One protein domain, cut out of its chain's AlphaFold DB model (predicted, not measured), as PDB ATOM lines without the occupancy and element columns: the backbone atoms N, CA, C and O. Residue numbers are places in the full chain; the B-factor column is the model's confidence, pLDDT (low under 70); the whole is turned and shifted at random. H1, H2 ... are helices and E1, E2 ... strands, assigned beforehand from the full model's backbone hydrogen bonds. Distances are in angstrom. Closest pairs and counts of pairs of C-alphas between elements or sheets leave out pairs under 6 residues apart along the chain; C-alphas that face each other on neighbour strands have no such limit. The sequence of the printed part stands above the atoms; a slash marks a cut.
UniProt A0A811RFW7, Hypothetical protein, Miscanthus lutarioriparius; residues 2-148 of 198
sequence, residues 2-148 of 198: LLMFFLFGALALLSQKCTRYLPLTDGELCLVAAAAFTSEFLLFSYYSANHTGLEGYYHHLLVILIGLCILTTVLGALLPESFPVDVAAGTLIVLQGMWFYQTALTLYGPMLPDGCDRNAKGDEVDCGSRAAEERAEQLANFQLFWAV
ATOM      1  N   LEU A   2     -22.470 -10.829 -45.491       86.44
ATOM      2  CA  LEU A   2     -23.417 -11.428 -44.518       86.44
ATOM      3  C   LEU A   2     -22.754 -12.082 -43.296       86.44
ATOM      4  O   LEU A   2     -23.201 -11.886 -42.170       86.44
ATOM      5  N   LEU A   3     -21.651 -12.803 -43.506       89.38
ATOM      6  CA  LEU A   3     -20.894 -13.418 -42.414       89.38
ATOM      7  C   LEU A   3     -20.332 -12.375 -41.435       89.38
ATOM      8  O   LEU A   3     -20.334 -12.619 -40.236       89.38
ATOM      9  N   MET A   4     -19.901 -11.205 -41.915       89.75
ATOM     10  CA  MET A   4     -19.365 -10.148 -41.047       89.75
ATOM     11  C   MET A   4     -20.461  -9.494 -40.208       89.75
ATOM     12  O   MET A   4     -20.260  -9.278 -39.018       89.75
ATOM     13  N   PHE A   5     -21.645  -9.267 -40.784       89.12
ATOM     14  CA  PHE A   5     -22.803  -8.790 -40.021       89.12
ATOM     15  C   PHE A   5     -23.312  -9.829 -39.020       89.12
ATOM     16  O   PHE A   5     -23.684  -9.476 -37.902       89.12
ATOM     17  N   PHE A   6     -23.269 -11.116 -39.375       91.94
ATOM     18  CA  PHE A   6     -23.563 -12.201 -38.440       91.94
ATOM     19  C   PHE A   6     -22.567 -12.227 -37.273       91.94
ATOM     20  O   PHE A   6     -22.985 -12.321 -36.122       91.94
ATOM     21  N   LEU A   7     -21.265 -12.099 -37.549       91.19
ATOM     22  CA  LEU A   7     -20.232 -12.026 -36.514       91.19
ATOM     23  C   LEU A   7     -20.414 -10.800 -35.616       91.19
ATOM     24  O   LEU A   7     -20.342 -10.943 -34.399       91.19
ATOM     25  N   PHE A   8     -20.699  -9.629 -36.190       90.88
ATOM     26  CA  PHE A   8     -21.035  -8.428 -35.426       90.88
ATOM     27  C   PHE A   8     -22.214  -8.684 -34.477       90.88
ATOM     28  O   PHE A   8     -22.091  -8.462 -33.274       90.88
ATOM     29  N   GLY A   9     -23.325  -9.231 -34.985       89.81
ATOM     30  CA  GLY A   9     -24.497  -9.549 -34.166       89.81
ATOM     31  C   GLY A   9     -24.201 -10.580 -33.074       89.81
ATOM     32  O   GLY A   9     -24.618 -10.412 -31.929       89.81
ATOM     33  N   ALA A  10     -23.431 -11.624 -33.390       90.69
ATOM     34  CA  ALA A  10     -23.008 -12.623 -32.414       90.69
ATOM     35  C   ALA A  10     -22.127 -12.009 -31.315       90.69
ATOM     36  O   ALA A  10     -22.355 -12.286 -30.140       90.69
ATOM     37  N   LEU A  11     -21.166 -11.150 -31.670       89.44
ATOM     38  CA  LEU A  11     -20.295 -10.454 -30.717       89.44
ATOM     39  C   LEU A  11     -21.072  -9.466 -29.844       89.44
ATOM     40  O   LEU A  11     -20.840  -9.425 -28.639       89.44
ATOM     41  N   ALA A  12     -22.036  -8.739 -30.413       88.69
ATOM     42  CA  ALA A  12     -22.933  -7.867 -29.660       88.69
ATOM     43  C   ALA A  12     -23.748  -8.653 -28.622       88.69
ATOM     44  O   ALA A  12     -23.779  -8.296 -27.442       88.69
ATOM     45  N   LEU A  13     -24.342  -9.780 -29.027       89.75
ATOM     46  CA  LEU A  13     -25.093 -10.653 -28.121       89.75
ATOM     47  C   LEU A  13     -24.199 -11.292 -27.049       89.75
ATOM     48  O   LEU A  13     -24.596 -11.373 -25.884       89.75
ATOM     49  N   LEU A  14     -22.992 -11.733 -27.417       87.81
ATOM     50  CA  LEU A  14     -22.023 -12.282 -26.471       87.81
ATOM     51  C   LEU A  14     -21.541 -11.224 -25.478       87.81
ATOM     52  O   LEU A  14     -21.439 -11.542 -24.299       87.81
ATOM     53  N   SER A  15     -21.297  -9.986 -25.910       86.88
ATOM     54  CA  SER A  15     -20.911  -8.890 -25.008       86.88
ATOM     55  C   SER A  15     -21.990  -8.641 -23.945       86.88
ATOM     56  O   SER A  15     -21.698  -8.542 -22.749       86.88
ATOM     57  N   GLN A  16     -23.266  -8.670 -24.352       85.94
ATOM     58  CA  GLN A  16     -24.392  -8.496 -23.429       85.94
ATOM     59  C   GLN A  16     -24.604  -9.680 -22.473       85.94
ATOM     60  O   GLN A  16     -24.970  -9.482 -21.316       85.94
ATOM     61  N   LYS A  17     -24.437 -10.924 -22.938       83.88
ATOM     62  CA  LYS A  17     -24.714 -12.131 -22.129       83.88
ATOM     63  C   LYS A  17     -23.515 -12.607 -21.314       83.88
ATOM     64  O   LYS A  17     -23.686 -13.175 -20.238       83.88
ATOM     65  N   CYS A  18     -22.316 -12.389 -21.831       81.50
ATOM     66  CA  CYS A  18     -21.056 -12.899 -21.311       81.50
ATOM     67  C   CYS A  18     -20.104 -11.749 -20.969       81.50
ATOM     68  O   CYS A  18     -18.899 -11.867 -21.178       81.50
ATOM     69  N   THR A  19     -20.618 -10.666 -20.381       75.88
ATOM     70  CA  THR A  19     -19.839  -9.471 -20.004       75.88
ATOM     71  C   THR A  19     -18.623  -9.797 -19.128       75.88
ATOM     72  O   THR A  19     -17.614  -9.106 -19.170       75.88
ATOM     73  N   ARG A  20     -18.673 -10.899 -18.363       71.62
ATOM     74  CA  ARG A  20     -17.539 -11.395 -17.563       71.62
ATOM     75  C   ARG A  20     -16.380 -11.947 -18.410       71.62
ATOM     76  O   ARG A  20     -15.247 -11.931 -17.942       71.62
ATOM     77  N   TYR A  21     -16.656 -12.467 -19.602       69.94
ATOM     78  CA  TYR A  21     -15.669 -13.113 -20.476       69.94
ATOM     79  C   TYR A  21     -15.231 -12.224 -21.640       69.94
ATOM     80  O   TYR A  21     -14.108 -12.370 -22.113       69.94
ATOM     81  N   LEU A  22     -16.102 -11.322 -22.101       75.31
ATOM     82  CA  LEU A  22     -15.831 -10.450 -23.238       75.31
ATOM     83  C   LEU A  22     -16.466  -9.061 -23.015       75.31
ATOM     84  O   LEU A  22     -17.533  -8.786 -23.564       75.31
ATOM     85  N   PRO A  23     -15.870  -8.203 -22.166       76.75
ATOM     86  CA  PRO A  23     -16.367  -6.849 -21.952       76.75
ATOM     87  C   PRO A  23     -16.007  -5.975 -23.162       76.75
ATOM     88  O   PRO A  23     -14.960  -5.337 -23.162       76.75
ATOM     89  N   LEU A  24     -16.847  -5.977 -24.201       80.81
ATOM     90  CA  LEU A  24     -16.729  -5.006 -25.292       80.81
ATOM     91  C   LEU A  24     -17.478  -3.734 -24.915       80.81
ATOM     92  O   LEU A  24     -18.659  -3.781 -24.571       80.81
ATOM     93  N   THR A  25     -16.784  -2.612 -25.033       84.69
ATOM     94  CA  THR A  25     -17.357  -1.268 -24.976       84.69
ATOM     95  C   THR A  25     -18.193  -0.976 -26.224       84.69
ATOM     96  O   THR A  25     -17.978  -1.559 -27.292       84.69
ATOM     97  N   ASP A  26     -19.128  -0.031 -26.115       82.94
ATOM     98  CA  ASP A  26     -19.975   0.377 -27.243       82.94
ATOM     99  C   ASP A  26     -19.150   0.923 -28.421       82.94
ATOM    100  O   ASP A  26     -19.455   0.651 -29.583       82.94
ATOM    101  N   GLY A  27     -18.032   1.604 -28.139       84.88
ATOM    102  CA  GLY A  27     -17.099   2.074 -29.166       84.88
ATOM    103  C   GLY A  27     -16.410   0.935 -29.928       84.88
ATOM    104  O   GLY A  27     -16.286   0.993 -31.151       84.88
ATOM    105  N   GLU A  28     -16.014  -0.144 -29.244       87.75
ATOM    106  CA  GLU A  28     -15.436  -1.329 -29.898       87.75
ATOM    107  C   GLU A  28     -16.467  -2.044 -30.775       87.75
ATOM    108  O   GLU A  28     -16.153  -2.453 -31.893       87.75
ATOM    109  N   LEU A  29     -17.717  -2.140 -30.313       88.69
ATOM    110  CA  LEU A  29     -18.833  -2.665 -31.103       88.69
ATOM    111  C   LEU A  29     -19.087  -1.825 -32.360       88.69
ATOM    112  O   LEU A  29     -19.285  -2.391 -33.438       88.69
ATOM    113  N   CYS A  30     -19.002  -0.498 -32.255       90.12
ATOM    114  CA  CYS A  30     -19.072   0.403 -33.404       90.12
ATOM    115  C   CYS A  30     -17.923   0.150 -34.394       90.12
ATOM    116  O   CYS A  30     -18.154   0.069 -35.597       90.12
ATOM    117  N   LEU A  31     -16.691  -0.069 -33.928       91.25
ATOM    118  CA  LEU A  31     -15.572  -0.400 -34.822       91.25
ATOM    119  C   LEU A  31     -15.748  -1.759 -35.517       91.25
ATOM    120  O   LEU A  31     -15.433  -1.886 -36.702       91.25
ATOM    121  N   VAL A  32     -16.295  -2.764 -34.826       92.19
ATOM    122  CA  VAL A  32     -16.643  -4.057 -35.442       92.19
ATOM    123  C   VAL A  32     -17.736  -3.880 -36.500       92.19
ATOM    124  O   VAL A  32     -17.624  -4.439 -37.593       92.19
ATOM    125  N   ALA A  33     -18.758  -3.066 -36.225       92.25
ATOM    126  CA  ALA A  33     -19.779  -2.716 -37.211       92.25
ATOM    127  C   ALA A  33     -19.174  -1.981 -38.421       92.25
ATOM    128  O   ALA A  33     -19.460  -2.334 -39.566       92.25
ATOM    129  N   ALA A  34     -18.270  -1.022 -38.196       93.50
ATOM    130  CA  ALA A  34     -17.566  -0.309 -39.260       93.50
ATOM    131  C   ALA A  34     -16.713  -1.256 -40.119       93.50
ATOM    132  O   ALA A  34     -16.680  -1.117 -41.342       93.50
ATOM    133  N   ALA A  35     -16.072  -2.264 -39.518       93.62
ATOM    134  CA  ALA A  35     -15.356  -3.305 -40.255       93.62
ATOM    135  C   ALA A  35     -16.306  -4.171 -41.103       93.62
ATOM    136  O   ALA A  35     -15.984  -4.497 -42.250       93.62
ATOM    137  N   ALA A  36     -17.498  -4.501 -40.590       94.31
ATOM    138  CA  ALA A  36     -18.518  -5.214 -41.358       94.31
ATOM    139  C   ALA A  36     -18.979  -4.401 -42.580       94.31
ATOM    140  O   ALA A  36     -18.937  -4.929 -43.696       94.31
ATOM    141  N   PHE A  37     -19.297  -3.114 -42.402       94.56
ATOM    142  CA  PHE A  37     -19.616  -2.205 -43.510       94.56
ATOM    143  C   PHE A  37     -18.440  -2.015 -44.471       94.56
ATOM    144  O   PHE A  37     -18.637  -1.986 -45.679       94.56
ATOM    145  N   THR A  38     -17.201  -1.972 -43.980       94.62
ATOM    146  CA  THR A  38     -16.011  -1.906 -44.845       94.62
ATOM    147  C   THR A  38     -15.901  -3.152 -45.725       94.62
ATOM    148  O   THR A  38     -15.602  -3.054 -46.913       94.62
ATOM    149  N   SER A  39     -16.205  -4.337 -45.182       94.06
ATOM    150  CA  SER A  39     -16.231  -5.576 -45.972       94.06
ATOM    151  C   SER A  39     -17.299  -5.557 -47.071       94.06
ATOM    152  O   SER A  39     -17.098  -6.128 -48.142       94.06
ATOM    153  N   GLU A  40     -18.437  -4.914 -46.806       93.69
ATOM    154  CA  GLU A  40     -19.515  -4.713 -47.770       93.69
ATOM    155  C   GLU A  40     -19.118  -3.689 -48.839       93.69
ATOM    156  O   GLU A  40     -19.253  -3.961 -50.030       93.69
ATOM    157  N   PHE A  41     -18.535  -2.566 -48.418       93.19
ATOM    158  CA  PHE A  41     -18.028  -1.516 -49.293       93.19
ATOM    159  C   PHE A  41     -17.036  -2.066 -50.312       93.19
ATOM    160  O   PHE A  41     -17.176  -1.803 -51.501       93.19
ATOM    161  N   LEU A  42     -16.053  -2.860 -49.872       92.31
ATOM    162  CA  LEU A  42     -15.051  -3.442 -50.769       92.31
ATOM    163  C   LEU A  42     -15.677  -4.400 -51.789       92.31
ATOM    164  O   LEU A  42     -15.301  -4.373 -52.961       92.31
ATOM    165  N   LEU A  43     -16.647  -5.213 -51.359       91.06
ATOM    166  CA  LEU A  43     -17.358  -6.146 -52.236       91.06
ATOM    167  C   LEU A  43     -18.115  -5.385 -53.327       91.06
ATOM    168  O   LEU A  43     -17.914  -5.660 -54.510       91.06
ATOM    169  N   PHE A  44     -18.936  -4.404 -52.948       89.19
ATOM    170  CA  PHE A  44     -19.725  -3.644 -53.918       89.19
ATOM    171  C   PHE A  44     -18.903  -2.646 -54.725       89.19
ATOM    172  O   PHE A  44     -19.273  -2.357 -55.854       89.19
ATOM    173  N   SER A  45     -17.769  -2.169 -54.212       87.12
ATOM    174  CA  SER A  45     -16.837  -1.351 -54.997       87.12
ATOM    175  C   SER A  45     -16.207  -2.166 -56.123       87.12
ATOM    176  O   SER A  45     -16.120  -1.684 -57.249       87.12
ATOM    177  N   TYR A  46     -15.807  -3.413 -55.848       85.81
ATOM    178  CA  TYR A  46     -15.297  -4.309 -56.887       85.81
ATOM    179  C   TYR A  46     -16.392  -4.697 -57.886       85.81
ATOM    180  O   TYR A  46     -16.155  -4.698 -59.091       85.81
ATOM    181  N   TYR A  47     -17.600  -4.977 -57.390       83.19
ATOM    182  CA  TYR A  47     -18.759  -5.272 -58.231       83.19
ATOM    183  C   TYR A  47     -19.102  -4.087 -59.145       83.19
ATOM    184  O   TYR A  47     -19.094  -4.218 -60.362       83.19
ATOM    185  N   SER A  48     -19.303  -2.897 -58.574       80.56
ATOM    186  CA  SER A  48     -19.634  -1.672 -59.309       80.56
ATOM    187  C   SER A  48     -18.572  -1.309 -60.348       80.56
ATOM    188  O   SER A  48     -18.929  -0.844 -61.422       80.56
ATOM    189  N   ALA A  49     -17.285  -1.566 -60.083       73.38
ATOM    190  CA  ALA A  49     -16.218  -1.334 -61.059       73.38
ATOM    191  C   ALA A  49     -16.275  -2.274 -62.280       73.38
ATOM    192  O   ALA A  49     -15.737  -1.930 -63.332       73.38
ATOM    193  N   ASN A  50     -16.907  -3.444 -62.148       74.38
ATOM    194  CA  ASN A  50     -17.013  -4.440 -63.213       74.38
ATOM    195  C   ASN A  50     -18.314  -4.333 -64.028       74.38
ATOM    196  O   ASN A  50     -18.385  -4.932 -65.099       74.38
ATOM    197  N   HIS A  51     -19.312  -3.577 -63.557       76.81
ATOM    198  CA  HIS A  51     -20.577  -3.360 -64.265       76.81
ATOM    199  C   HIS A  51     -20.643  -1.946 -64.849       76.81
ATOM    200  O   HIS A  51     -20.427  -0.957 -64.150       76.81
ATOM    201  N   THR A  52     -20.970  -1.842 -66.136       74.62
ATOM    202  CA  THR A  52     -21.191  -0.559 -66.817       74.62
ATOM    203  C   THR A  52     -22.681  -0.259 -66.963       74.62
ATOM    204  O   THR A  52     -23.507  -1.165 -66.994       74.62
ATOM    205  N   GLY A  53     -23.018   1.024 -67.058       83.06
ATOM    206  CA  GLY A  53     -24.378   1.512 -67.278       83.06
ATOM    207  C   GLY A  53     -25.273   1.503 -66.039       83.06
ATOM    208  O   GLY A  53     -24.803   1.751 -64.925       83.06
ATOM    209  N   LEU A  54     -26.569   1.218 -66.217       86.94
ATOM    210  CA  LEU A  54     -27.589   1.390 -65.171       86.94
ATOM    211  C   LEU A  54     -27.315   0.558 -63.909       86.94
ATOM    212  O   LEU A  54     -27.472   1.045 -62.789       86.94
ATOM    213  N   GLU A  55     -26.891  -0.695 -64.077       88.31
ATOM    214  CA  GLU A  55     -26.532  -1.562 -62.955       88.31
ATOM    215  C   GLU A  55     -25.362  -0.975 -62.157       88.31
ATOM    216  O   GLU A  55     -25.435  -0.880 -60.929       88.31
ATOM    217  N   GLY A  56     -24.316  -0.519 -62.852       88.31
ATOM    218  CA  GLY A  56     -23.172   0.148 -62.237       88.31
ATOM    219  C   GLY A  56     -23.586   1.401 -61.465       88.31
ATOM    220  O   GLY A  56     -23.118   1.605 -60.345       88.31
ATOM    221  N   TYR A  57     -24.520   2.189 -62.007       90.88
ATOM    222  CA  TYR A  57     -25.029   3.411 -61.380       90.88
ATOM    223  C   TYR A  57     -25.755   3.151 -60.051       90.88
ATOM    224  O   TYR A  57     -25.449   3.778 -59.032       90.88
ATOM    225  N   TYR A  58     -26.676   2.182 -60.018       92.31
ATOM    226  CA  TYR A  58     -27.394   1.815 -58.791       92.31
ATOM    227  C   TYR A  58     -26.449   1.294 -57.697       92.31
ATOM    228  O   TYR A  58     -26.571   1.678 -56.526       92.31
ATOM    229  N   HIS A  59     -25.473   0.463 -58.077       92.38
ATOM    230  CA  HIS A  59     -24.457  -0.037 -57.152       92.38
ATOM    231  C   HIS A  59     -23.505   1.070 -56.688       92.38
ATOM    232  O   HIS A  59     -23.109   1.078 -55.525       92.38
ATOM    233  N   HIS A  60     -23.191   2.052 -57.535       92.38
ATOM    234  CA  HIS A  60     -22.388   3.206 -57.141       92.38
ATOM    235  C   HIS A  60     -23.071   4.028 -56.037       92.38
ATOM    236  O   HIS A  60     -22.443   4.361 -55.030       92.38
ATOM    237  N   LEU A  61     -24.378   4.282 -56.167       94.25
ATOM    238  CA  LEU A  61     -25.167   4.944 -55.121       94.25
ATOM    239  C   LEU A  61     -25.187   4.133 -53.813       94.25
ATOM    240  O   LEU A  61     -25.045   4.706 -52.731       94.25
ATOM    241  N   LEU A  62     -25.281   2.800 -53.898       94.06
ATOM    242  CA  LEU A  62     -25.185   1.915 -52.732       94.06
ATOM    243  C   LEU A  62     -23.818   2.045 -52.038       94.06
ATOM    244  O   LEU A  62     -23.762   2.176 -50.817       94.06
ATOM    245  N   VAL A  63     -22.723   2.053 -52.804       94.88
ATOM    246  CA  VAL A  63     -21.355   2.210 -52.282       94.88
ATOM    247  C   VAL A  63     -21.190   3.541 -51.541       94.88
ATOM    248  O   VAL A  63     -20.596   3.562 -50.461       94.88
ATOM    249  N   ILE A  64     -21.765   4.635 -52.055       95.44
ATOM    250  CA  ILE A  64     -21.775   5.938 -51.366       95.44
ATOM    251  C   ILE A  64     -22.498   5.838 -50.016       95.44
ATOM    252  O   ILE A  64     -21.955   6.275 -49.000       95.44
ATOM    253  N   LEU A  65     -23.692   5.233 -49.975       96.44
ATOM    254  CA  LEU A  65     -24.453   5.058 -48.732       96.44
ATOM    255  C   LEU A  65     -23.701   4.204 -47.706       96.44
ATOM    256  O   LEU A  65     -23.666   4.555 -46.526       96.44
ATOM    257  N   ILE A  66     -23.053   3.120 -48.141       96.00
ATOM    258  CA  ILE A  66     -22.218   2.289 -47.264       96.00
ATOM    259  C   ILE A  66     -21.032   3.107 -46.731       96.00
ATOM    260  O   ILE A  66     -20.733   3.045 -45.541       96.00
ATOM    261  N   GLY A  67     -20.383   3.918 -47.573       96.50
ATOM    262  CA  GLY A  67     -19.308   4.820 -47.152       96.50
ATOM    263  C   GLY A  67     -19.751   5.809 -46.068       96.50
ATOM    264  O   GLY A  67     -19.042   6.004 -45.080       96.50
ATOM    265  N   LEU A  68     -20.956   6.373 -46.203       96.75
ATOM    266  CA  LEU A  68     -21.559   7.220 -45.170       96.75
ATOM    267  C   LEU A  68     -21.841   6.437 -43.881       96.75
ATOM    268  O   LEU A  68     -21.538   6.948 -42.805       96.75
ATOM    269  N   CYS A  69     -22.332   5.194 -43.973       96.56
ATOM    270  CA  CYS A  69     -22.520   4.326 -42.805       96.56
ATOM    271  C   CYS A  69     -21.197   4.071 -42.072       96.56
ATOM    272  O   CYS A  69     -21.156   4.157 -40.846       96.56
ATOM    273  N   ILE A  70     -20.104   3.799 -42.797       96.69
ATOM    274  CA  ILE A  70     -18.766   3.633 -42.205       96.69
ATOM    275  C   ILE A  70     -18.369   4.909 -41.465       96.69
ATOM    276  O   ILE A  70     -17.987   4.839 -40.298       96.69
ATOM    277  N   LEU A  71     -18.502   6.070 -42.114       96.69
ATOM    278  CA  LEU A  71     -18.132   7.357 -41.529       96.69
ATOM    279  C   LEU A  71     -18.897   7.632 -40.230       96.69
ATOM    280  O   LEU A  71     -18.277   7.951 -39.217       96.69
ATOM    281  N   THR A  72     -20.223   7.487 -40.231       95.19
ATOM    282  CA  THR A  72     -21.030   7.750 -39.034       95.19
ATOM    283  C   THR A  72     -20.827   6.710 -37.945       95.19
ATOM    284  O   THR A  72     -20.853   7.064 -36.773       95.19
ATOM    285  N   THR A  73     -20.562   5.450 -38.297       93.88
ATOM    286  CA  THR A  73     -20.276   4.400 -37.306       93.88
ATOM    287  C   THR A  73     -18.914   4.621 -36.640       93.88
ATOM    288  O   THR A  73     -18.785   4.486 -35.426       93.88
ATOM    289  N   VAL A  74     -17.894   5.026 -37.408       95.06
ATOM    290  CA  VAL A  74     -16.595   5.436 -36.850       95.06
ATOM    291  C   VAL A  74     -16.759   6.681 -35.983       95.06
ATOM    292  O   VAL A  74     -16.191   6.745 -34.897       95.06
ATOM    293  N   LEU A  75     -17.562   7.653 -36.420       94.00
ATOM    294  CA  LEU A  75     -17.834   8.845 -35.624       94.00
ATOM    295  C   LEU A  75     -18.553   8.504 -34.313       94.00
ATOM    296  O   LEU A  75     -18.196   9.074 -33.289       94.00
ATOM    297  N   GLY A  76     -19.483   7.545 -34.317       91.19
ATOM    298  CA  GLY A  76     -20.132   7.034 -33.105       91.19
ATOM    299  C   GLY A  76     -19.138   6.375 -32.146       91.19
ATOM    300  O   GLY A  76     -19.211   6.585 -30.941       91.19
ATOM    301  N   ALA A  77     -18.122   5.679 -32.668       91.50
ATOM    302  CA  ALA A  77     -17.036   5.151 -31.840       91.50
ATOM    303  C   ALA A  77     -16.166   6.258 -31.210       91.50
ATOM    304  O   ALA A  77     -15.683   6.101 -30.090       91.50
ATOM    305  N   LEU A  78     -15.945   7.366 -31.928       91.38
ATOM    306  CA  LEU A  78     -15.152   8.507 -31.452       91.38
ATOM    307  C   LEU A  78     -15.939   9.427 -30.506       91.38
ATOM    308  O   LEU A  78     -15.344  10.064 -29.637       91.38
ATOM    309  N   LEU A  79     -17.256   9.512 -30.692       90.12
ATOM    310  CA  LEU A  79     -18.177  10.390 -29.975       90.12
ATOM    311  C   LEU A  79     -19.372   9.585 -29.418       90.12
ATOM    312  O   LEU A  79     -20.510   9.829 -29.827       90.12
ATOM    313  N   PRO A  80     -19.147   8.662 -28.464       83.00
ATOM    314  CA  PRO A  80     -20.179   7.736 -27.976       83.00
ATOM    315  C   PRO A  80     -21.350   8.412 -27.244       83.00
ATOM    316  O   PRO A  80     -22.391   7.803 -27.059       83.00
ATOM    317  N   GLU A  81     -21.200   9.675 -26.840       86.38
ATOM    318  CA  GLU A  81     -22.231  10.452 -26.128       86.38
ATOM    319  C   GLU A  81     -23.024  11.389 -27.061       86.38
ATOM    320  O   GLU A  81     -23.789  12.247 -26.614       86.38
ATOM    321  N   SER A  82     -22.805  11.303 -28.378       88.94
ATOM    322  CA  SER A  82     -23.384  12.246 -29.336       88.94
ATOM    323  C   SER A  82     -24.666  11.716 -29.980       88.94
ATOM    324  O   SER A  82     -24.663  11.125 -31.057       88.94
ATOM    325  N   PHE A  83     -25.800  12.060 -29.368       89.31
ATOM    326  CA  PHE A  83     -27.135  11.730 -29.884       89.31
ATOM    327  C   PHE A  83     -27.335  12.001 -31.395       89.31
ATOM    328  O   PHE A  83     -27.895  11.143 -32.081       89.31
ATOM    329  N   PRO A  84     -26.878  13.135 -31.976       90.38
ATOM    330  CA  PRO A  84     -27.042  13.372 -33.410       90.38
ATOM    331  C   PRO A  84     -26.301  12.357 -34.287       90.38
ATOM    332  O   PRO A  84     -26.781  12.028 -35.370       90.38
ATOM    333  N   VAL A  85     -25.145  11.862 -33.835       92.94
ATOM    334  CA  VAL A  85     -24.347  10.877 -34.575       92.94
ATOM    335  C   VAL A  85     -25.030   9.518 -34.540       92.94
ATOM    336  O   VAL A  85     -25.124   8.882 -35.586       92.94
ATOM    337  N   ASP A  86     -25.594   9.122 -33.400       91.75
ATOM    338  CA  ASP A  86     -26.346   7.869 -33.277       91.75
ATOM    339  C   ASP A  86     -27.590   7.864 -34.170       91.75
ATOM    340  O   ASP A  86     -27.851   6.903 -34.900       91.75
ATOM    341  N   VAL A  87     -28.339   8.973 -34.174       93.81
ATOM    342  CA  VAL A  87     -29.506   9.141 -35.050       93.81
ATOM    343  C   VAL A  87     -29.087   9.124 -36.520       93.81
ATOM    344  O   VAL A  87     -29.738   8.461 -37.331       93.81
ATOM    345  N   ALA A  88     -27.998   9.808 -36.880       94.62
ATOM    346  CA  ALA A  88     -27.481   9.808 -38.245       94.62
ATOM    347  C   ALA A  88     -27.036   8.405 -38.685       94.62
ATOM    348  O   ALA A  88     -27.419   7.964 -39.767       94.62
ATOM    349  N   ALA A  89     -26.297   7.682 -37.837       94.25
ATOM    350  CA  ALA A  89     -25.849   6.321 -38.107       94.25
ATOM    351  C   ALA A  89     -27.039   5.378 -38.313       94.25
ATOM    352  O   ALA A  89     -27.117   4.709 -39.342       94.25
ATOM    353  N   GLY A  90     -28.018   5.384 -37.404       94.19
ATOM    354  CA  GLY A  90     -29.230   4.576 -37.550       94.19
ATOM    355  C   GLY A  90     -30.015   4.908 -38.822       94.19
ATOM    356  O   GLY A  90     -30.448   4.008 -39.542       94.19
ATOM    357  N   THR A  91     -30.146   6.196 -39.149       95.81
ATOM    358  CA  THR A  91     -30.853   6.652 -40.356       95.81
ATOM    359  C   THR A  91     -30.149   6.195 -41.631       95.81
ATOM    360  O   THR A  91     -30.802   5.704 -42.551       95.81
ATOM    361  N   LEU A  92     -28.820   6.313 -41.689       97.06
ATOM    362  CA  LEU A  92     -28.027   5.877 -42.838       97.06
ATOM    363  C   LEU A  92     -28.059   4.360 -43.019       97.06
ATOM    364  O   LEU A  92     -28.183   3.910 -44.151       97.06
ATOM    365  N   ILE A  93     -28.032   3.583 -41.932       95.25
ATOM    366  CA  ILE A  93     -28.163   2.119 -41.991       95.25
ATOM    367  C   ILE A  93     -29.522   1.724 -42.586       95.25
ATOM    368  O   ILE A  93     -29.593   0.858 -43.458       95.25
ATOM    369  N   VAL A  94     -30.608   2.387 -42.169       95.31
ATOM    370  CA  VAL A  94     -31.943   2.151 -42.744       95.31
ATOM    371  C   VAL A  94     -31.983   2.539 -44.221       95.31
ATOM    372  O   VAL A  94     -32.492   1.771 -45.035       95.31
ATOM    373  N   LEU A  95     -31.434   3.702 -44.585       96.38
ATOM    374  CA  LEU A  95     -31.367   4.151 -45.978       96.38
ATOM    375  C   LEU A  95     -30.549   3.195 -46.852       96.38
ATOM    376  O   LEU A  95     -30.986   2.861 -47.949       96.38
ATOM    377  N   GLN A  96     -29.404   2.722 -46.360       95.88
ATOM    378  CA  GLN A  96     -28.554   1.753 -47.044       95.88
ATOM    379  C   GLN A  96     -29.303   0.439 -47.286       95.88
ATOM    380  O   GLN A  96     -29.351  -0.031 -48.423       95.88
ATOM    381  N   GLY A  97     -29.963  -0.110 -46.263       94.44
ATOM    382  CA  GLY A  97     -30.754  -1.334 -46.402       94.44
ATOM    383  C   GLY A  97     -31.949  -1.169 -47.346       94.44
ATOM    384  O   GLY A  97     -32.196  -2.022 -48.198       94.44
ATOM    385  N   MET A  98     -32.675  -0.053 -47.251       94.88
ATOM    386  CA  MET A  98     -33.784   0.276 -48.157       94.88
ATOM    387  C   MET A  98     -33.308   0.386 -49.609       94.88
ATOM    388  O   MET A  98     -33.937  -0.172 -50.508       94.88
ATOM    389  N   TRP A  99     -32.181   1.063 -49.840       95.75
ATOM    390  CA  TRP A  99     -31.590   1.201 -51.169       95.75
ATOM    391  C   TRP A  99     -31.132  -0.142 -51.739       95.75
ATOM    392  O   TRP A  99     -31.310  -0.394 -52.931       95.75
ATOM    393  N   PHE A 100     -30.611  -1.033 -50.894       92.75
ATOM    394  CA  PHE A 100     -30.263  -2.396 -51.287       92.75
ATOM    395  C   PHE A 100     -31.481  -3.159 -51.832       92.75
ATOM    396  O   PHE A 100     -31.435  -3.704 -52.936       92.75
ATOM    397  N   TYR A 101     -32.608  -3.127 -51.111       92.75
ATOM    398  CA  TYR A 101     -33.859  -3.732 -51.583       92.75
ATOM    399  C   TYR A 101     -34.404  -3.057 -52.841       92.75
ATOM    400  O   TYR A 101     -34.839  -3.750 -53.761       92.75
ATOM    401  N   GLN A 102     -34.369  -1.724 -52.911       94.00
ATOM    402  CA  GLN A 102     -34.828  -0.991 -54.088       94.00
ATOM    403  C   GLN A 102     -34.008  -1.366 -55.324       94.00
ATOM    404  O   GLN A 102     -34.581  -1.662 -56.368       94.00
ATOM    405  N   THR A 103     -32.683  -1.422 -55.192       91.81
ATOM    406  CA  THR A 103     -31.770  -1.847 -56.259       91.81
ATOM    407  C   THR A 103     -32.114  -3.256 -56.736       91.81
ATOM    408  O   THR A 103     -32.257  -3.482 -57.936       91.81
ATOM    409  N   ALA A 104     -32.350  -4.186 -55.803       91.31
ATOM    410  CA  ALA A 104     -32.738  -5.551 -56.137       91.31
ATOM    411  C   ALA A 104     -34.080  -5.621 -56.895       91.31
ATOM    412  O   ALA A 104     -34.195  -6.330 -57.895       91.31
ATOM    413  N   LEU A 105     -35.090  -4.862 -56.456       91.44
ATOM    414  CA  LEU A 105     -36.410  -4.822 -57.093       91.44
ATOM    415  C   LEU A 105     -36.398  -4.136 -58.464       91.44
ATOM    416  O   LEU A 105     -37.137  -4.560 -59.354       91.44
ATOM    417  N   THR A 106     -35.573  -3.105 -58.645       91.19
ATOM    418  CA  THR A 106     -35.426  -2.401 -59.924       91.19
ATOM    419  C   THR A 106     -34.671  -3.259 -60.936       91.19
ATOM    420  O   THR A 106     -35.173  -3.501 -62.031       91.19
ATOM    421  N   LEU A 107     -33.486  -3.761 -60.578       88.56
ATOM    422  CA  LEU A 107     -32.617  -4.463 -61.527       88.56
ATOM    423  C   LEU A 107     -33.081  -5.895 -61.796       88.56
ATOM    424  O   LEU A 107     -33.121  -6.317 -62.953       88.56
ATOM    425  N   TYR A 108     -33.523  -6.625 -60.769       86.38
ATOM    426  CA  TYR A 108     -33.882  -8.049 -60.877       86.38
ATOM    427  C   TYR A 108     -35.378  -8.332 -60.657       86.38
ATOM    428  O   TYR A 108     -35.843  -9.439 -60.921       86.38
ATOM    429  N   GLY A 109     -36.152  -7.343 -60.205       86.69
ATOM    430  CA  GLY A 109     -37.585  -7.474 -59.937       86.69
ATOM    431  C   GLY A 109     -38.500  -6.887 -61.026       86.69
ATOM    432  O   GLY A 109     -38.107  -6.730 -62.181       86.69
ATOM    433  N   PRO A 110     -39.764  -6.582 -60.700       86.69
ATOM    434  CA  PRO A 110     -40.731  -6.068 -61.670       86.69
ATOM    435  C   PRO A 110     -40.601  -4.559 -61.940       86.69
ATOM    436  O   PRO A 110     -41.333  -4.042 -62.774       86.69
ATOM    437  N   MET A 111     -39.717  -3.841 -61.239       88.38
ATOM    438  CA  MET A 111     -39.593  -2.376 -61.320       88.38
ATOM    439  C   MET A 111     -38.538  -1.910 -62.337       88.38
ATOM    440  O   MET A 111     -37.956  -0.840 -62.167       88.38
ATOM    441  N   LEU A 112     -38.268  -2.709 -63.371       88.88
ATOM    442  CA  LEU A 112     -37.284  -2.355 -64.393       88.88
ATOM    443  C   LEU A 112     -37.767  -1.120 -65.187       88.88
ATOM    444  O   LEU A 112     -38.919  -1.118 -65.627       88.88
ATOM    445  N   PRO A 113     -36.942  -0.068 -65.360       88.00
ATOM    446  CA  PRO A 113     -37.343   1.133 -66.089       88.00
ATOM    447  C   PRO A 113     -37.654   0.862 -67.565       88.00
ATOM    448  O   PRO A 113     -36.980   0.066 -68.219       88.00
ATOM    449  N   ASP A 114     -38.641   1.583 -68.105       86.19
ATOM    450  CA  ASP A 114     -39.030   1.469 -69.513       86.19
ATOM    451  C   ASP A 114     -37.849   1.752 -70.454       86.19
ATOM    452  O   ASP A 114     -37.206   2.802 -70.365       86.19
ATOM    453  N   GLY A 115     -37.629   0.858 -71.419       84.06
ATOM    454  CA  GLY A 115     -36.547   0.978 -72.402       84.06
ATOM    455  C   GLY A 115     -35.230   0.328 -71.975       84.06
ATOM    456  O   GLY A 115     -34.259   0.405 -72.731       84.06
ATOM    457  N   CYS A 116     -35.208  -0.322 -70.809       88.31
ATOM    458  CA  CYS A 116     -34.144  -1.228 -70.402       88.31
ATOM    459  C   CYS A 116     -34.672  -2.661 -70.350       88.31
ATOM    460  O   CYS A 116     -35.763  -2.912 -69.842       88.31
ATOM    461  N   ASP A 117     -33.876  -3.593 -70.860       86.94
ATOM    462  CA  ASP A 117     -34.198  -5.009 -70.920       86.94
ATOM    463  C   ASP A 117     -33.067  -5.827 -70.299       86.94
ATOM    464  O   ASP A 117     -31.892  -5.456 -70.309       86.94
ATOM    465  N   ARG A 118     -33.426  -6.980 -69.739       85.62
ATOM    466  CA  ARG A 118     -32.431  -7.950 -69.279       85.62
ATOM    467  C   ARG A 118     -31.920  -8.725 -70.479       85.62
ATOM    468  O   ARG A 118     -32.714  -9.178 -71.306       85.62
ATOM    469  N   ASN A 119     -30.607  -8.923 -70.557       77.62
ATOM    470  CA  ASN A 119     -30.018  -9.750 -71.601       77.62
ATOM    471  C   ASN A 119     -30.588 -11.188 -71.560       77.62
ATOM    472  O   ASN A 119     -31.173 -11.629 -70.570       77.62
ATOM    473  N   ALA A 120     -30.384 -11.970 -72.624       66.06
ATOM    474  CA  ALA A 120     -30.918 -13.338 -72.721       66.06
ATOM    475  C   ALA A 120     -30.417 -14.306 -71.622       66.06
ATOM    476  O   ALA A 120     -30.977 -15.390 -71.461       66.06
ATOM    477  N   LYS A 121     -29.361 -13.938 -70.882       67.00
ATOM    478  CA  LYS A 121     -28.832 -14.688 -69.732       67.00
ATOM    479  C   LYS A 121     -29.394 -14.198 -68.388       67.00
ATOM    480  O   LYS A 121     -29.211 -14.890 -67.394       67.00
ATOM    481  N   GLY A 122     -30.092 -13.061 -68.365       66.38
ATOM    482  CA  GLY A 122     -30.685 -12.442 -67.181       66.38
ATOM    483  C   GLY A 122     -29.692 -11.768 -66.231       66.38
ATOM    484  O   GLY A 122     -30.105 -11.373 -65.146       66.38
ATOM    485  N   ASP A 123     -28.419 -11.661 -66.618       68.50
ATOM    486  CA  ASP A 123     -27.312 -11.266 -65.728       68.50
ATOM    487  C   ASP A 123     -26.863  -9.812 -65.934       68.50
ATOM    488  O   ASP A 123     -26.211  -9.236 -65.078       68.50
ATOM    489  N   GLU A 124     -27.233  -9.203 -67.062       75.94
ATOM    490  CA  GLU A 124     -26.864  -7.825 -67.398       75.94
ATOM    491  C   GLU A 124     -28.107  -7.064 -67.854       75.94
ATOM    492  O   GLU A 124     -28.927  -7.594 -68.619       75.94
ATOM    493  N   VAL A 125     -28.251  -5.834 -67.370       84.00
ATOM    494  CA  VAL A 125     -29.317  -4.914 -67.773       84.00
ATOM    495  C   VAL A 125     -28.771  -3.994 -68.857       84.00
ATOM    496  O   VAL A 125     -27.877  -3.197 -68.588       84.00
ATOM    497  N   ASP A 126     -29.331  -4.092 -70.062       84.94
ATOM    498  CA  ASP A 126     -28.964  -3.248 -71.197       84.94
ATOM    499  C   ASP A 126     -30.114  -2.291 -71.527       84.94
ATOM    500  O   ASP A 126     -31.272  -2.691 -71.676       84.94
ATOM    501  N   CYS A 127     -29.800  -1.002 -71.620       86.00
ATOM    502  CA  CYS A 127     -30.759   0.020 -72.005       86.00
ATOM    503  C   CYS A 127     -30.577   0.313 -73.494       86.00
ATOM    504  O   CYS A 127     -29.539   0.815 -73.918       86.00
ATOM    505  N   GLY A 128     -31.609   0.054 -74.306       80.88
ATOM    506  CA  GLY A 128     -31.508   0.077 -75.774       80.88
ATOM    507  C   GLY A 128     -31.150   1.438 -76.394       80.88
ATOM    508  O   GLY A 128     -30.947   1.539 -77.604       80.88
ATOM    509  N   SER A 129     -31.082   2.505 -75.592       87.06
ATOM    510  CA  SER A 129     -30.542   3.803 -75.991       87.06
ATOM    511  C   SER A 129     -29.957   4.552 -74.792       87.06
ATOM    512  O   SER A 129     -30.480   4.462 -73.682       87.06
ATOM    513  N   ARG A 130     -28.960   5.404 -75.046       86.81
ATOM    514  CA  ARG A 130     -28.379   6.300 -74.032       86.81
ATOM    515  C   ARG A 130     -29.417   7.222 -73.376       86.81
ATOM    516  O   ARG A 130     -29.324   7.519 -72.195       86.81
ATOM    517  N   ALA A 131     -30.437   7.650 -74.122       88.75
ATOM    518  CA  ALA A 131     -31.511   8.477 -73.574       88.75
ATOM    519  C   ALA A 131     -32.393   7.712 -72.565       88.75
ATOM    520  O   ALA A 131     -32.891   8.306 -71.610       88.75
ATOM    521  N   ALA A 132     -32.591   6.403 -72.766       88.19
ATOM    522  CA  ALA A 132     -33.312   5.554 -71.816       88.19
ATOM    523  C   ALA A 132     -32.486   5.316 -70.544       88.19
ATOM    524  O   ALA A 132     -33.032   5.381 -69.445       88.19
ATOM    525  N   GLU A 133     -31.175   5.126 -70.693       90.06
ATOM    526  CA  GLU A 133     -30.232   5.007 -69.580       90.06
ATOM    527  C   GLU A 133     -30.201   6.280 -68.722       90.06
ATOM    528  O   GLU A 133     -30.481   6.216 -67.529       90.06
ATOM    529  N   GLU A 134     -30.005   7.455 -69.331       91.12
ATOM    530  CA  GLU A 134     -30.004   8.743 -68.619       91.12
ATOM    531  C   GLU A 134     -31.336   8.989 -67.880       91.12
ATOM    532  O   GLU A 134     -31.356   9.485 -66.750       91.12
ATOM    533  N   ARG A 135     -32.472   8.593 -68.474       92.00
ATOM    534  CA  ARG A 135     -33.787   8.660 -67.812       92.00
ATOM    535  C   ARG A 135     -33.868   7.718 -66.609       92.00
ATOM    536  O   ARG A 135     -34.434   8.092 -65.580       92.00
ATOM    537  N   ALA A 136     -33.349   6.502 -66.734       91.56
ATOM    538  CA  ALA A 136     -33.344   5.520 -65.658       91.56
ATOM    539  C   ALA A 136     -32.430   5.958 -64.497       91.56
ATOM    540  O   ALA A 136     -32.823   5.846 -63.336       91.56
ATOM    541  N   GLU A 137     -31.276   6.562 -64.786       92.19
ATOM    542  CA  GLU A 137     -30.397   7.169 -63.777       92.19
ATOM    543  C   GLU A 137     -31.069   8.349 -63.057       92.19
ATOM    544  O   GLU A 137     -30.994   8.482 -61.832       92.19
ATOM    545  N   GLN A 138     -31.790   9.208 -63.786       93.75
ATOM    546  CA  GLN A 138     -32.573  10.291 -63.179       93.75
ATOM    547  C   GLN A 138     -33.683   9.759 -62.266       93.75
ATOM    548  O   GLN A 138     -33.911  10.311 -61.186       93.75
ATOM    549  N   LEU A 139     -34.349   8.672 -62.664       93.75
ATOM    550  CA  LEU A 139     -35.335   7.999 -61.823       93.75
ATOM    551  C   LEU A 139     -34.688   7.439 -60.550       93.75
ATOM    552  O   LEU A 139     -35.255   7.600 -59.471       93.75
ATOM    553  N   ALA A 140     -33.496   6.844 -60.653       94.38
ATOM    554  CA  ALA A 140     -32.735   6.354 -59.505       94.38
ATOM    555  C   ALA A 140     -32.420   7.484 -58.512       94.38
ATOM    556  O   ALA A 140     -32.682   7.355 -57.316       94.38
ATOM    557  N   ASN A 141     -31.944   8.630 -59.007       95.25
ATOM    558  CA  ASN A 141     -31.708   9.811 -58.173       95.25
ATOM    559  C   ASN A 141     -32.982  10.285 -57.482       95.25
ATOM    560  O   ASN A 141     -32.975  10.562 -56.285       95.25
ATOM    561  N   PHE A 142     -34.090  10.359 -58.218       95.62
ATOM    562  CA  PHE A 142     -35.370  10.757 -57.651       95.62
ATOM    563  C   PHE A 142     -35.838   9.790 -56.552       95.62
ATOM    564  O   PHE A 142     -36.258  10.241 -55.487       95.62
ATOM    565  N   GLN A 143     -35.707   8.475 -56.768       94.88
ATOM    566  CA  GLN A 143     -36.000   7.449 -55.759       94.88
ATOM    567  C   GLN A 143     -35.141   7.633 -54.504       94.88
ATOM    568  O   GLN A 143     -35.665   7.588 -53.388       94.88
ATOM    569  N   LEU A 144     -33.838   7.885 -54.674       95.00
ATOM    570  CA  LEU A 144     -32.920   8.096 -53.559       95.00
ATOM    571  C   LEU A 144     -33.259   9.374 -52.783       95.00
ATOM    572  O   LEU A 144     -33.387   9.332 -51.561       95.00
ATOM    573  N   PHE A 145     -33.458  10.500 -53.470       96.38
ATOM    574  CA  PHE A 145     -33.826  11.762 -52.825       96.38
ATOM    575  C   PHE A 145     -35.164  11.669 -52.101       96.38
ATOM    576  O   PHE A 145     -35.299  12.195 -50.996       96.38
ATOM    577  N   TRP A 146     -36.134  10.964 -52.681       96.44
ATOM    578  CA  TRP A 146     -37.399  10.684 -52.019       96.44
ATOM    579  C   TRP A 146     -37.199   9.866 -50.737       96.44
ATOM    580  O   TRP A 146     -37.720  10.242 -49.688       96.44
ATOM    581  N   ALA A 147     -36.406   8.792 -50.786       95.62
ATOM    582  CA  ALA A 147     -36.105   7.980 -49.609       95.62
ATOM    583  C   ALA A 147     -35.411   8.802 -48.508       95.62
ATOM    584  O   ALA A 147     -35.808   8.727 -47.345       95.62
ATOM    585  N   VAL A 148     -34.433   9.638 -48.876       95.81
ATOM    586  CA  VAL A 148     -33.742  10.553 -47.952       95.81
ATOM    587  C   VAL A 148     -34.716  11.560 -47.340       95.81
ATOM    588  O   VAL A 148     -34.693  11.771 -46.129       95.81
TER     589      VAL A 148
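AT A GLANCE: This is residues 2 to 148 of the 198 residues of the protein "Hypothetical protein" of Miscanthus lutarioriparius (UniProt A0A811RFW7). Three long helices, H2, H3 and H4, run back and forth side by side along the long axis, with H3 between the other two. The shorter H1 folds along H2 toward one end, while at the other end H5 packs on H3 beside a small strand hairpin, E1 and E2. The printed part has 147 residues with five named helices and two named strands, in the order H1, H2, H3, H4, E1, E2, H5; the sheet E1 - E2 is antiparallel and the class is mostly helix. The whole is loose, with a radius of gyration of the C-alphas of 18.2 A, and elongated, spanning 61 by 31 by 24 A.

IN THESE COORDINATES: H1 is residues 2 to 17, 22.4 A long, and begins with C-alpha 2 at (-23.417, -11.428, -44.518). H2 is residues 26 to 50, 36.4 A long, and H3 is residues 54 to 78, 36.6 A long, beginning with C-alpha 54 at (-27.589, 1.390, -65.171). H4 is residues 83 to 107, 36.0 A long. The strands E1, residues 116 to 118, and E2, residues 125 to 127, follow. H5 is residues 130 to 148, 27.0 A long, and ends with C-alpha 148 at (-33.742, 10.553, -47.952).

HOW THE PARTS SIT: H3 is the hub and touches H2, H4 and H5. H2 and H3 form a helical hairpin at a shallow tilt of 18 degrees, opposite ways; their closest C-alphas, of Gly 27 and Ala 77, are 4.1 A apart. H3 and H4 form another, also at 18 degrees, with the C-alphas of Thr 72 and Ala 89 closest at 5.1 A. H1 touches H2 at residues 29 to 39 alone, opposite ways at a shallow tilt of 5 degrees; the closest C-alphas, of Met 4 and Ala 36, are 5.0 A apart. H3, H4 and H5 make an up and down bundle, each helix running against the one before it. H3 touches H5 with residues 54 to 58 alone, the C-alphas of Leu 54 and Glu 133 being closest at 6.3 A. H4 and H5 only just touch, with 3 pairs of C-alphas within 8 A, the closest those of Leu 95 and Ala 147 at 7.1 A. H2 and H4 are apart, as are H1 and H5. E1 and E2 are a hairpin; N 117 and O 126 are within hydrogen-bond range at 2.9 A, as are N 126 and O 117. In H1, H2, H3, H4 and H5 every O i to N i+4 pair is within hydrogen-bond range.

THE WHOLE: The two C-alphas farthest apart, those of Arg 20 and Ser 129, are 61.8 A from each other. The printed part has no cut, and no link is long. The mean pLDDT of the printed part is 89.0; residue 21 and residues 120 to 123 are under 70.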